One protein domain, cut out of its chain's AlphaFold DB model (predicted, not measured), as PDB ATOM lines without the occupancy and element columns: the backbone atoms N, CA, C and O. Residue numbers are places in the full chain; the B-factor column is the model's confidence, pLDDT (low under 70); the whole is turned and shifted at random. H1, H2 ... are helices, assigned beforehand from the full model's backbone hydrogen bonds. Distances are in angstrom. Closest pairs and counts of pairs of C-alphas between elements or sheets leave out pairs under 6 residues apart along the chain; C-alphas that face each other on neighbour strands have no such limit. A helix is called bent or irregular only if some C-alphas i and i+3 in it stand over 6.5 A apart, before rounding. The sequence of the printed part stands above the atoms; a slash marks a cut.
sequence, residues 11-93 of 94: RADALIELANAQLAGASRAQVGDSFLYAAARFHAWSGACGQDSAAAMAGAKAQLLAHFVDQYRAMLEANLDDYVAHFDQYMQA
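AT A GLANCE: This is residues 11 to 93 of the 94 residues of an uncharacterized protein of Stenotrophomonas panacihumi (UniProt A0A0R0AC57). A long helix, H3, and a shorter one, H2, make an open V-shaped hairpin; H1 folds back on H2, and small H4 sits at the far end of H3. The printed part has 83 residues, class all helix, in chain order H1, H2, H3, H4. It is loose, radius of gyration of the C-alphas 16.4 A, spanning 52 by 31 by 21 A.

HOW THE PARTS SIT: H3, residues 54 to 85, is irregular, C-alphas 59 and 62 being 7.4 A apart, with a kink of 52 degrees near residue 61. Its residues 57 to 68 alone only just touch H2, residues 28 to 49, with 3 pairs of C-alphas within 8 A, the closest Ala 48 and Met 57 at 6.4 A; this hairpin has a steep tilt of 39 degrees, opposite ways. H1, residues 11 to 22, touches H2 with residues 19 to 22 alone, closest C-alphas Ala 19 and Val 31, 6.3 A, a hairpin at a steep 40 degrees, opposite ways. H4, residues 87 to 91, is close to but not clearly touching H3. O i to N i+4 pairs are within hydrogen-bond range throughout H2 and H4, 7 of 8 in H1, 26 of 28 in H3.

IN THESE COORDINATES: H3 spans 44.8 A from C-alpha 54 at (263.245, 255.202, 173.395), H2 31.5 A, H1 17.5 A from C-alpha 11 at (234.312, 261.427, 170.009).

THE WHOLE: The C-alphas of Ala 55 and Gln 92 are farthest apart, 51.8 A. The three links are tight, the printed part has no cut, and no printed residue is under 70.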
ATOM      1  N   ARG A  11     233.104 261.967 170.652       96.00
ATOM      2  CA  ARG A  11     234.312 261.427 170.009       96.00
ATOM      3  C   ARG A  11     234.272 259.910 169.866       96.00
ATOM      4  O   ARG A  11     234.771 259.395 168.868       96.00
ATOM      5  N   ALA A  12     233.737 259.198 170.856       96.00
ATOM      6  CA  ALA A  12     233.586 257.748 170.785       96.00
ATOM      7  C   ALA A  12     232.593 257.353 169.679       96.00
ATOM      8  O   ALA A  12     232.894 256.476 168.867       96.00
ATOM      9  N   ASP A  13     231.471 258.065 169.589       96.62
ATOM     10  CA  ASP A  13     230.431 257.837 168.590       96.62
ATOM     11  C   ASP A  13     230.946 258.113 167.178       96.62
ATOM     12  O   ASP A  13     230.768 257.275 166.299       96.62
ATOM     13  N   ALA A  14     231.708 259.189 166.964       97.94
ATOM     14  CA  ALA A  14     232.326 259.460 165.663       97.94
ATOM     15  C   ALA A  14     233.253 258.318 165.183       97.94
ATOM     16  O   ALA A  14     233.345 258.031 163.985       97.94
ATOM     17  N   LEU A  15     233.941 257.633 166.106       97.88
ATOM     18  CA  LEU A  15     234.752 256.457 165.777       97.88
ATOM     19  C   LEU A  15     233.881 255.236 165.438       97.88
ATOM     20  O   LEU A  15     234.200 254.499 164.501       97.88
ATOM     21  N   ILE A  16     232.782 255.035 166.170       97.94
ATOM     22  CA  ILE A  16     231.803 253.974 165.904       97.94
ATOM     23  C   ILE A  16     231.117 254.196 164.552       97.94
ATOM     24  O   ILE A  16     230.989 253.252 163.775       97.94
ATOM     25  N   GLU A  17     230.726 255.425 164.223       98.31
ATOM     26  CA  GLU A  17     230.137 255.787 162.930       98.31
ATOM     27  C   GLU A  17     231.072 255.433 161.770       98.31
ATOM     28  O   GLU A  17     230.652 254.806 160.793       98.31
ATOM     29  N   LEU A  18     232.364 255.754 161.902       98.25
ATOM     30  CA  LEU A  18     233.368 255.386 160.907       98.25
ATOM     31  C   LEU A  18     233.527 253.864 160.774       98.25
ATOM     32  O   LEU A  18     233.677 253.361 159.659       98.25
ATOM     33  N   ALA A  19     233.497 253.122 161.883       98.19
ATOM     34  CA  ALA A  19     233.529 251.661 161.853       98.19
ATOM     35  C   ALA A  19     232.268 251.089 161.175       98.19
ATOM     36  O   ALA A  19     232.368 250.238 160.291       98.19
ATOM     37  N   ASN A  20     231.088 251.613 161.509       97.88
ATOM     38  CA  ASN A  20     229.813 251.198 160.928       97.88
ATOM     39  C   ASN A  20     229.769 251.426 159.412       97.88
ATOM     40  O   ASN A  20     229.302 250.556 158.679       97.88
ATOM     41  N   ALA A  21     230.318 252.539 158.919       98.31
ATOM     42  CA  ALA A  21     230.403 252.811 157.484       98.31
ATOM     43  C   ALA A  21     231.206 251.738 156.715       98.31
ATOM     44  O   ALA A  21     230.898 251.436 155.561       98.31
ATOM     45  N   GLN A  22     232.204 251.112 157.349       98.38
ATOM     46  CA  GLN A  22     233.018 250.058 156.728       98.38
ATOM     47  C   GLN A  22     232.276 248.721 156.585       98.38
ATOM     48  O   GLN A  22     232.680 247.879 155.778       98.38
ATOM     49  N   LEU A  23     231.157 248.528 157.294       97.81
ATOM     50  CA  LEU A  23     230.332 247.317 157.187       97.81
ATOM     51  C   LEU A  23     229.695 247.144 155.798       97.81
ATOM     52  O   LEU A  23     229.239 246.052 155.470       97.81
ATOM     53  N   ALA A  24     229.712 248.181 154.953       97.19
ATOM     54  CA  ALA A  24     229.311 248.083 153.550       97.19
ATOM     55  C   ALA A  24     230.243 247.185 152.706       97.19
ATOM     56  O   ALA A  24     229.832 246.705 151.653       97.19
ATOM     57  N   GLY A  25     231.488 246.964 153.148       96.94
ATOM     58  CA  GLY A  25     232.500 246.204 152.400       96.94
ATOM     59  C   GLY A  25     233.248 245.138 153.204       96.94
ATOM     60  O   GLY A  25     234.084 244.437 152.638       96.94
ATOM     61  N   ALA A  26     232.975 245.001 154.503       98.06
ATOM     62  CA  ALA A  26     233.664 244.068 155.389       98.06
ATOM     63  C   ALA A  26     232.713 243.479 156.439       98.06
ATOM     64  O   ALA A  26     231.702 244.075 156.807       98.06
ATOM     65  N   SER A  27     233.040 242.293 156.950       97.88
ATOM     66  CA  SER A  27     232.284 241.682 158.046       97.88
ATOM     67  C   SER A  27     232.500 242.417 159.374       97.88
ATOM     68  O   SER A  27     233.539 243.038 159.599       97.88
ATOM     69  N   ARG A  28     231.553 242.257 160.309       96.88
ATOM     70  CA  ARG A  28     231.667 242.779 161.686       96.88
ATOM     71  C   ARG A  28     232.966 242.356 162.379       96.88
ATOM     72  O   ARG A  28     233.550 243.163 163.087       96.88
ATOM     73  N   ALA A  29     233.431 241.125 162.143       97.50
ATOM     74  CA  ALA A  29     234.698 240.639 162.687       97.50
ATOM     75  C   ALA A  29     235.896 241.419 162.120       97.50
ATOM     76  O   ALA A  29     236.698 241.941 162.882       97.50
ATOM     77  N   GLN A  30     235.968 241.591 160.797       98.44
ATOM     78  CA  GLN A  30     237.059 242.332 160.145       98.44
ATOM     79  C   GLN A  30     237.097 243.811 160.550       98.44
ATOM     80  O   GLN A  30     238.175 244.365 160.778       98.44
ATOM     81  N   VAL A  31     235.929 244.455 160.644       98.50
ATOM     82  CA  VAL A  31     235.825 245.842 161.116       98.50
ATOM     83  C   VAL A  31     236.227 245.933 162.589       98.50
ATOM     84  O   VAL A  31     237.003 246.814 162.949       98.50
ATOM     85  N   GLY A  32     235.773 244.994 163.425       97.75
ATOM     86  CA  GLY A  32     236.151 244.907 164.836       97.75
ATOM     87  C   GLY A  32     237.661 244.753 165.044       97.75
ATOM     88  O   GLY A  32     238.252 245.520 165.803       97.75
ATOM     89  N   ASP A  33     238.306 243.839 164.316       98.00
ATOM     90  CA  ASP A  33     239.762 243.645 164.363       98.00
ATOM     91  C   ASP A  33     240.515 244.912 163.930       98.00
ATOM     92  O   ASP A  33     241.498 245.320 164.557       98.00
ATOM     93  N   SER A  34     240.024 245.579 162.879       98.44
ATOM     94  CA  SER A  34     240.584 246.846 162.400       98.44
ATOM     95  C   SER A  34     240.448 247.953 163.445       98.44
ATOM     96  O   SER A  34     241.388 248.722 163.652       98.44
ATOM     97  N   PHE A  35     239.309 248.014 164.139       97.81
ATOM     98  CA  PHE A  35     239.052 249.001 165.180       97.81
ATOM     99  C   PHE A  35     239.953 248.785 166.403       97.81
ATOM    100  O   PHE A  35     240.588 249.729 166.878       97.81
ATOM    101  N   LEU A  36     240.117 247.530 166.837       97.38
ATOM    102  CA  LEU A  36     241.043 247.167 167.911       97.38
ATOM    103  C   LEU A  36     242.495 247.525 167.552       97.38
ATOM    104  O   LEU A  36     243.220 248.106 168.364       97.38
ATOM    105  N   TYR A  37     242.922 247.232 166.321       98.25
ATOM    106  CA  TYR A  37     244.265 247.573 165.855       98.25
ATOM    107  C   TYR A  37     244.486 249.091 165.749       98.25
ATOM    108  O   TYR A  37     245.556 249.588 166.120       98.25
ATOM    109  N   ALA A  38     243.483 249.846 165.293       98.38
ATOM    110  CA  ALA A  38     243.530 251.306 165.261       98.38
ATOM    111  C   ALA A  38     243.711 251.891 166.672       98.38
ATOM    112  O   ALA A  38     244.620 252.701 166.884       98.38
ATOM    113  N   ALA A  39     242.927 251.419 167.647       97.38
ATOM    114  CA  ALA A  39     243.056 251.823 169.046       97.38
ATOM    115  C   ALA A  39     244.452 251.498 169.607       97.38
ATOM    116  O   ALA A  39     245.075 252.344 170.250       97.38
ATOM    117  N   ALA A  40     244.994 250.311 169.315       98.06
ATOM    118  CA  ALA A  40     246.335 249.922 169.754       98.06
ATOM    119  C   ALA A  40     247.430 250.864 169.217       98.06
ATOM    120  O   ALA A  40     248.324 251.266 169.963       98.06
ATOM    121  N   ARG A  41     247.355 251.262 167.939       98.44
ATOM    122  CA  ARG A  41     248.313 252.203 167.332       98.44
ATOM    123  C   ARG A  41     248.199 253.603 167.923       98.44
ATOM    124  O   ARG A  41     249.225 254.231 168.186       98.44
ATOM    125  N   PHE A  42     246.974 254.072 168.139       98.12
ATOM    126  CA  PHE A  42     246.730 255.374 168.750       98.12
ATOM    127  C   PHE A  42     247.287 255.431 170.178       98.12
ATOM    128  O   PHE A  42     248.044 256.343 170.505       98.12
ATOM    129  N   HIS A  43     247.002 254.423 171.005       97.50
ATOM    130  CA  HIS A  43     247.520 254.353 172.371       97.50
ATOM    131  C   HIS A  43     249.040 254.183 172.427       97.50
ATOM    132  O   HIS A  43     249.681 254.769 173.295       97.50
ATOM    133  N   ALA A  44     249.644 253.446 171.489       98.00
ATOM    134  CA  ALA A  44     251.100 253.354 171.396       98.00
ATOM    135  C   ALA A  44     251.747 254.724 171.126       98.00
ATOM    136  O   ALA A  44     252.737 255.067 171.772       98.00
ATOM    137  N   TRP A  45     251.178 255.519 170.213       98.31
ATOM    138  CA  TRP A  45     251.627 256.891 169.955       98.31
ATOM    139  C   TRP A  45     251.393 257.810 171.162       98.31
ATOM    140  O   TRP A  45     252.326 258.481 171.593       98.31
ATOM    141  N   SER A  46     250.196 257.784 171.753       96.88
ATOM    142  CA  SER A  46     249.860 258.580 172.942       96.88
ATOM    143  C   SER A  46     250.808 258.279 174.111       96.88
ATOM    144  O   SER A  46     251.381 259.187 174.711       96.88
ATOM    145  N   GLY A  47     251.072 256.994 174.368       96.06
ATOM    146  CA  GLY A  47     252.042 256.558 175.366       96.06
ATOM    147  C   GLY A  47     253.465 257.026 175.056       96.06
ATOM    148  O   GLY A  47     254.168 257.440 175.973       96.06
ATOM    149  N   ALA A  48     253.880 257.010 173.784       97.38
ATOM    150  CA  ALA A  48     255.190 257.501 173.357       97.38
ATOM    151  C   ALA A  48     255.348 259.021 173.541       97.38
ATOM    152  O   ALA A  48     256.423 259.464 173.931       97.38
ATOM    153  N   CYS A  49     254.292 259.813 173.319       97.31
ATOM    154  CA  CYS A  49     254.307 261.262 173.549       97.31
ATOM    155  C   CYS A  49     254.595 261.650 175.007       97.31
ATOM    156  O   CYS A  49     255.030 262.770 175.256       97.31
ATOM    157  N   GLY A  50     254.373 260.741 175.962       93.69
ATOM    158  CA  GLY A  50     254.718 260.932 177.373       93.69
ATOM    159  C   GLY A  50     256.129 260.478 177.762       93.69
ATOM    160  O   GLY A  50     256.408 260.395 178.954       93.69
ATOM    161  N   GLN A  51     256.991 260.108 176.807       96.62
ATOM    162  CA  GLN A  51     258.336 259.581 177.072       96.62
ATOM    163  C   GLN A  51     259.419 260.492 176.494       96.62
ATOM    164  O   GLN A  51     259.329 260.931 175.351       96.62
ATOM    165  N   ASP A  52     260.506 260.672 177.243       96.75
ATOM    166  CA  ASP A  52     261.629 261.521 176.817       96.75
ATOM    167  C   ASP A  52     262.607 260.809 175.867       96.75
ATOM    168  O   ASP A  52     263.454 261.436 175.230       96.75
ATOM    169  N   SER A  53     262.551 259.475 175.792       98.12
ATOM    170  CA  SER A  53     263.451 258.681 174.952       98.12
ATOM    171  C   SER A  53     262.919 257.277 174.671       98.12
ATOM    172  O   SER A  53     262.053 256.756 175.375       98.12
ATOM    173  N   ALA A  54     263.520 256.609 173.683       98.06
ATOM    174  CA  ALA A  54     263.245 255.202 173.395       98.06
ATOM    175  C   ALA A  54     263.568 254.275 174.584       98.06
ATOM    176  O   ALA A  54     262.853 253.301 174.812       98.06
ATOM    177  N   ALA A  55     264.613 254.579 175.367       98.44
ATOM    178  CA  ALA A  55     264.964 253.806 176.560       98.44
ATOM    179  C   ALA A  55     263.916 253.970 177.675       98.44
ATOM    180  O   ALA A  55     263.515 252.977 178.282       98.44
ATOM    181  N   ALA A  56     263.424 255.198 177.891       98.19
ATOM    182  CA  ALA A  56     262.326 255.463 178.822       98.19
ATOM    183  C   ALA A  56     261.052 254.714 178.398       98.19
ATOM    184  O   ALA A  56     260.482 253.969 179.194       98.19
ATOM    185  N   MET A  57     260.686 254.788 177.113       97.81
ATOM    186  CA  MET A  57     259.543 254.050 176.569       97.81
ATOM    187  C   MET A  57     259.690 252.532 176.732       97.81
ATOM    188  O   MET A  57     258.725 251.854 177.081       97.81
ATOM    189  N   ALA A  58     260.887 251.984 176.505       98.31
ATOM    190  CA  ALA A  58     261.147 250.562 176.705       98.31
ATOM    191  C   ALA A  58     260.953 250.147 178.173       98.31
ATOM    192  O   ALA A  58     260.325 249.118 178.427       98.31
ATOM    193  N   GLY A  59     261.421 250.963 179.126       98.19
ATOM    194  CA  GLY A  59     261.200 250.751 180.560       98.19
ATOM    195  C   GLY A  59     259.730 250.880 180.976       98.19
ATOM    196  O   GLY A  59     259.251 250.094 181.789       98.19
ATOM    197  N   ALA A  60     258.988 251.808 180.368       97.69
ATOM    198  CA  ALA A  60     257.569 252.042 180.643       97.69
ATOM    199  C   ALA A  60     256.622 251.071 179.910       97.69
ATOM    200  O   ALA A  60     255.434 251.010 180.230       97.69
ATOM    201  N   LYS A  61     257.112 250.293 178.934       98.12
ATOM    202  CA  LYS A  61     256.283 249.475 178.030       98.12
ATOM    203  C   LYS A  61     255.293 248.572 178.767       98.12
ATOM    204  O   LYS A  61     254.127 248.514 178.387       98.12
ATOM    205  N   ALA A  62     255.748 247.861 179.798       98.31
ATOM    206  CA  ALA A  62     254.892 246.948 180.557       98.31
ATOM    207  C   ALA A  62     253.776 247.696 181.305       98.31
ATOM    208  O   ALA A  62     252.630 247.253 181.302       98.31
ATOM    209  N   GLN A  63     254.099 248.854 181.885       97.81
ATOM    210  CA  GLN A  63     253.134 249.698 182.585       97.81
ATOM    211  C   GLN A  63     252.098 250.291 181.623       97.81
ATOM    212  O   GLN A  63     250.908 250.253 181.919       97.81
ATOM    213  N   LEU A  64     252.532 250.793 180.461       97.44
ATOM    214  CA  LEU A  64     251.634 251.314 179.425       97.44
ATOM    215  C   LEU A  64     250.683 250.226 178.911       97.44
ATOM    216  O   LEU A  64     249.485 250.469 178.781       97.44
ATOM    217  N   LEU A  65     251.197 249.016 178.663       98.38
ATOM    218  CA  LEU A  65     250.373 247.877 178.255       98.38
ATOM    219  C   LEU A  65     249.307 247.548 179.303       98.38
ATOM    220  O   LEU A  65     248.137 247.453 178.945       98.38
ATOM    221  N   ALA A  66     249.695 247.412 180.574       98.12
ATOM    222  CA  ALA A  66     248.749 247.150 181.657       98.12
ATOM    223  C   ALA A  66     247.681 248.250 181.734       98.12
ATOM    224  O   ALA A  66     246.491 247.960 181.678       98.12
ATOM    225  N   HIS A  67     248.098 249.518 181.731       96.38
ATOM    226  CA  HIS A  67     247.191 250.658 181.813       96.38
ATOM    227  C   HIS A  67     246.122 250.673 180.708       96.38
ATOM    228  O   HIS A  67     244.942 250.867 181.001       96.38
ATOM    229  N   PHE A  68     246.501 250.476 179.441       96.94
ATOM    230  CA  PHE A  68     245.533 250.510 178.339       96.94
ATOM    231  C   PHE A  68     244.657 249.253 178.285       96.94
ATOM    232  O   PHE A  68     243.457 249.358 178.028       96.94
ATOM    233  N   VAL A  69     245.224 248.071 178.549       97.62
ATOM    234  CA  VAL A  69     244.466 246.811 178.539       97.62
ATOM    235  C   VAL A  69     243.466 246.759 179.691       97.62
ATOM    236  O   VAL A  69     242.337 246.322 179.484       97.62
ATOM    237  N   ASP A  70     243.842 247.225 180.881       98.00
ATOM    238  CA  ASP A  70     242.958 247.213 182.048       98.00
ATOM    239  C   ASP A  70     241.786 248.185 181.875       98.00
ATOM    240  O   ASP A  70     240.647 247.827 182.175       98.00
ATOM    241  N   GLN A  71     242.025 249.371 181.304       96.44
ATOM    242  CA  GLN A  71     240.944 250.298 180.948       96.44
ATOM    243  C   GLN A  71     240.006 249.708 179.896       96.44
ATOM    244  O   GLN A  71     238.790 249.760 180.063       96.44
ATOM    245  N   TYR A  72     240.555 249.123 178.825       96.69
ATOM    246  CA  TYR A  72     239.737 248.475 177.801       96.69
ATOM    247  C   TYR A  72     238.909 247.330 178.387       96.69
ATOM    248  O   TYR A  72     237.724 247.225 178.089       96.69
ATOM    249  N   ARG A  73     239.507 246.508 179.260       97.81
ATOM    250  CA  ARG A  73     238.805 245.424 179.951       97.81
ATOM    251  C   ARG A  73     237.627 245.956 180.759       97.81
ATOM    252  O   ARG A  73     236.529 245.457 180.570       97.81
ATOM    253  N   ALA A  74     237.840 246.975 181.591       97.25
ATOM    254  CA  ALA A  74     236.781 247.550 182.418       97.25
ATOM    255  C   ALA A  74     235.632 248.134 181.576       97.25
ATOM    256  O   ALA A  74     234.463 247.921 181.887       97.25
ATOM    257  N   MET A  75     235.950 248.838 180.482       96.56
ATOM    258  CA  MET A  75     234.930 249.367 179.568       96.56
ATOM    259  C   MET A  75     234.169 248.247 178.856       96.56
ATOM    260  O   MET A  75     232.946 248.314 178.745       96.56
ATOM    261  N   LEU A  76     234.870 247.220 178.373       97.62
ATOM    262  CA  LEU A  76     234.248 246.092 177.688       97.62
ATOM    263  C   LEU A  76     233.352 245.290 178.636       97.62
ATOM    264  O   LEU A  76     232.243 244.946 178.248       97.62
ATOM    265  N   GLU A  77     233.803 245.033 179.861       98.44
ATOM    266  CA  GLU A  77     233.025 244.359 180.905       98.44
ATOM    267  C   GLU A  77     231.727 245.116 181.193       98.44
ATOM    268  O   GLU A  77     230.656 244.540 181.052       98.44
ATOM    269  N   ALA A  78     231.797 246.431 181.434       97.88
ATOM    270  CA  ALA A  78     230.604 247.245 181.668       97.88
ATOM    271  C   ALA A  78     229.605 247.215 180.492       97.88
ATOM    272  O   ALA A  78     228.398 247.149 180.708       97.88
ATOM    273  N   ASN A  79     230.093 247.245 179.245       97.31
ATOM    274  CA  ASN A  79     229.222 247.140 178.071       97.31
ATOM    275  C   ASN A  79     228.623 245.733 177.941       97.31
ATOM    276  O   ASN A  79     227.446 245.595 177.634       97.31
ATOM    277  N   LEU A  80     229.408 244.679 178.173       98.19
ATOM    278  CA  LEU A  80     228.910 243.305 178.121       98.19
ATOM    279  C   LEU A  80     227.865 243.047 179.206       98.19
ATOM    280  O   LEU A  80     226.846 242.432 178.905       98.19
ATOM    281  N   ASP A  81     228.077 243.553 180.417       98.50
ATOM    282  CA  ASP A  81     227.111 243.465 181.510       98.50
ATOM    283  C   ASP A  81     225.791 244.158 181.149       98.50
ATOM    284  O   ASP A  81     224.719 243.604 181.401       98.50
ATOM    285  N   ASP A  82     225.845 245.316 180.482       98.12
ATOM    286  CA  ASP A  82     224.648 245.999 179.978       98.12
ATOM    287  C   ASP A  82     223.910 245.165 178.916       98.12
ATOM    288  O   ASP A  82     222.690 244.995 178.988       98.12
ATOM    289  N   TYR A  83     224.641 244.560 177.973       97.62
ATOM    290  CA  TYR A  83     224.059 243.634 176.995       97.62
ATOM    291  C   TYR A  83     223.491 242.369 177.642       97.62
ATOM    292  O   TYR A  83     222.495 241.850 177.154       97.62
ATOM    293  N   VAL A  84     224.099 241.855 178.713       97.94
ATOM    294  CA  VAL A  84     223.582 240.699 179.459       97.94
ATOM    295  C   VAL A  84     222.280 241.066 180.167       97.94
ATOM    296  O   VAL A  84     221.318 240.301 180.100       97.94
ATOM    297  N   ALA A  85     222.222 242.237 180.802       97.94
ATOM    298  CA  ALA A  85     221.037 242.711 181.513       97.94
ATOM    299  C   ALA A  85     219.851 243.005 180.576       97.94
ATOM    300  O   ALA A  85     218.701 242.780 180.954       97.94
ATOM    301  N   HIS A  86     220.124 243.468 179.354       97.19
ATOM    302  CA  HIS A  86     219.108 243.944 178.407       97.19
ATOM    303  C   HIS A  86     219.065 243.141 177.097       97.19
ATOM    304  O   HIS A  86     218.553 243.627 176.085       97.19
ATOM    305  N   PHE A  87     219.580 241.906 177.105       96.38
ATOM    306  CA  PHE A  87     219.822 241.112 175.894       96.38
ATOM    307  C   PHE A  87     218.596 241.019 174.986       96.38
ATOM    308  O   PHE A  87     218.664 241.378 173.811       96.38
ATOM    309  N   ASP A  88     217.462 240.579 175.533       96.25
ATOM    310  CA  ASP A  88     216.244 240.374 174.748       96.25
ATOM    311  C   ASP A  88     215.763 241.676 174.107       96.25
ATOM    312  O   ASP A  88     215.318 241.668 172.963       96.25
ATOM    313  N   GLN A  89     215.884 242.805 174.807       95.38
ATOM    314  CA  GLN A  89     215.473 244.108 174.293       95.38
ATOM    315  C   GLN A  89     216.397 244.592 173.170       95.38
ATOM    316  O   GLN A  89     215.916 245.001 172.114       95.38
ATOM    317  N   TYR A  90     217.715 244.554 173.374       94.56
ATOM    318  CA  TYR A  90     218.677 245.052 172.386       94.56
ATOM    319  C   TYR A  90     218.729 244.179 171.135       94.56
ATOM    320  O   TYR A  90     218.871 244.682 170.020       94.56
ATOM    321  N   MET A  91     218.588 242.865 171.304       95.06
ATOM    322  CA  MET A  91     218.747 241.913 170.209       95.06
ATOM    323  C   MET A  91     217.458 241.661 169.424       95.06
ATOM    324  O   MET A  91     217.529 241.092 168.337       95.06
ATOM    325  N   GLN A  92     216.302 242.123 169.911       89.38
ATOM    326  CA  GLN A  92     215.039 242.100 169.159       89.38
ATOM    327  C   GLN A  92     215.086 242.933 167.870       89.38
ATOM    328  O   GLN A  92     214.393 242.603 166.911       89.38
ATOM    329  N   ALA A  93     215.891 244.000 167.840       71.25
ATOM    330  CA  ALA A  93     215.974 244.942 166.721       71.25
ATOM    331  C   ALA A  93     217.109 244.637 165.719       71.25
ATOM    332  O   ALA A  93     217.397 245.472 164.861       71.25
TER     333      ALA A  93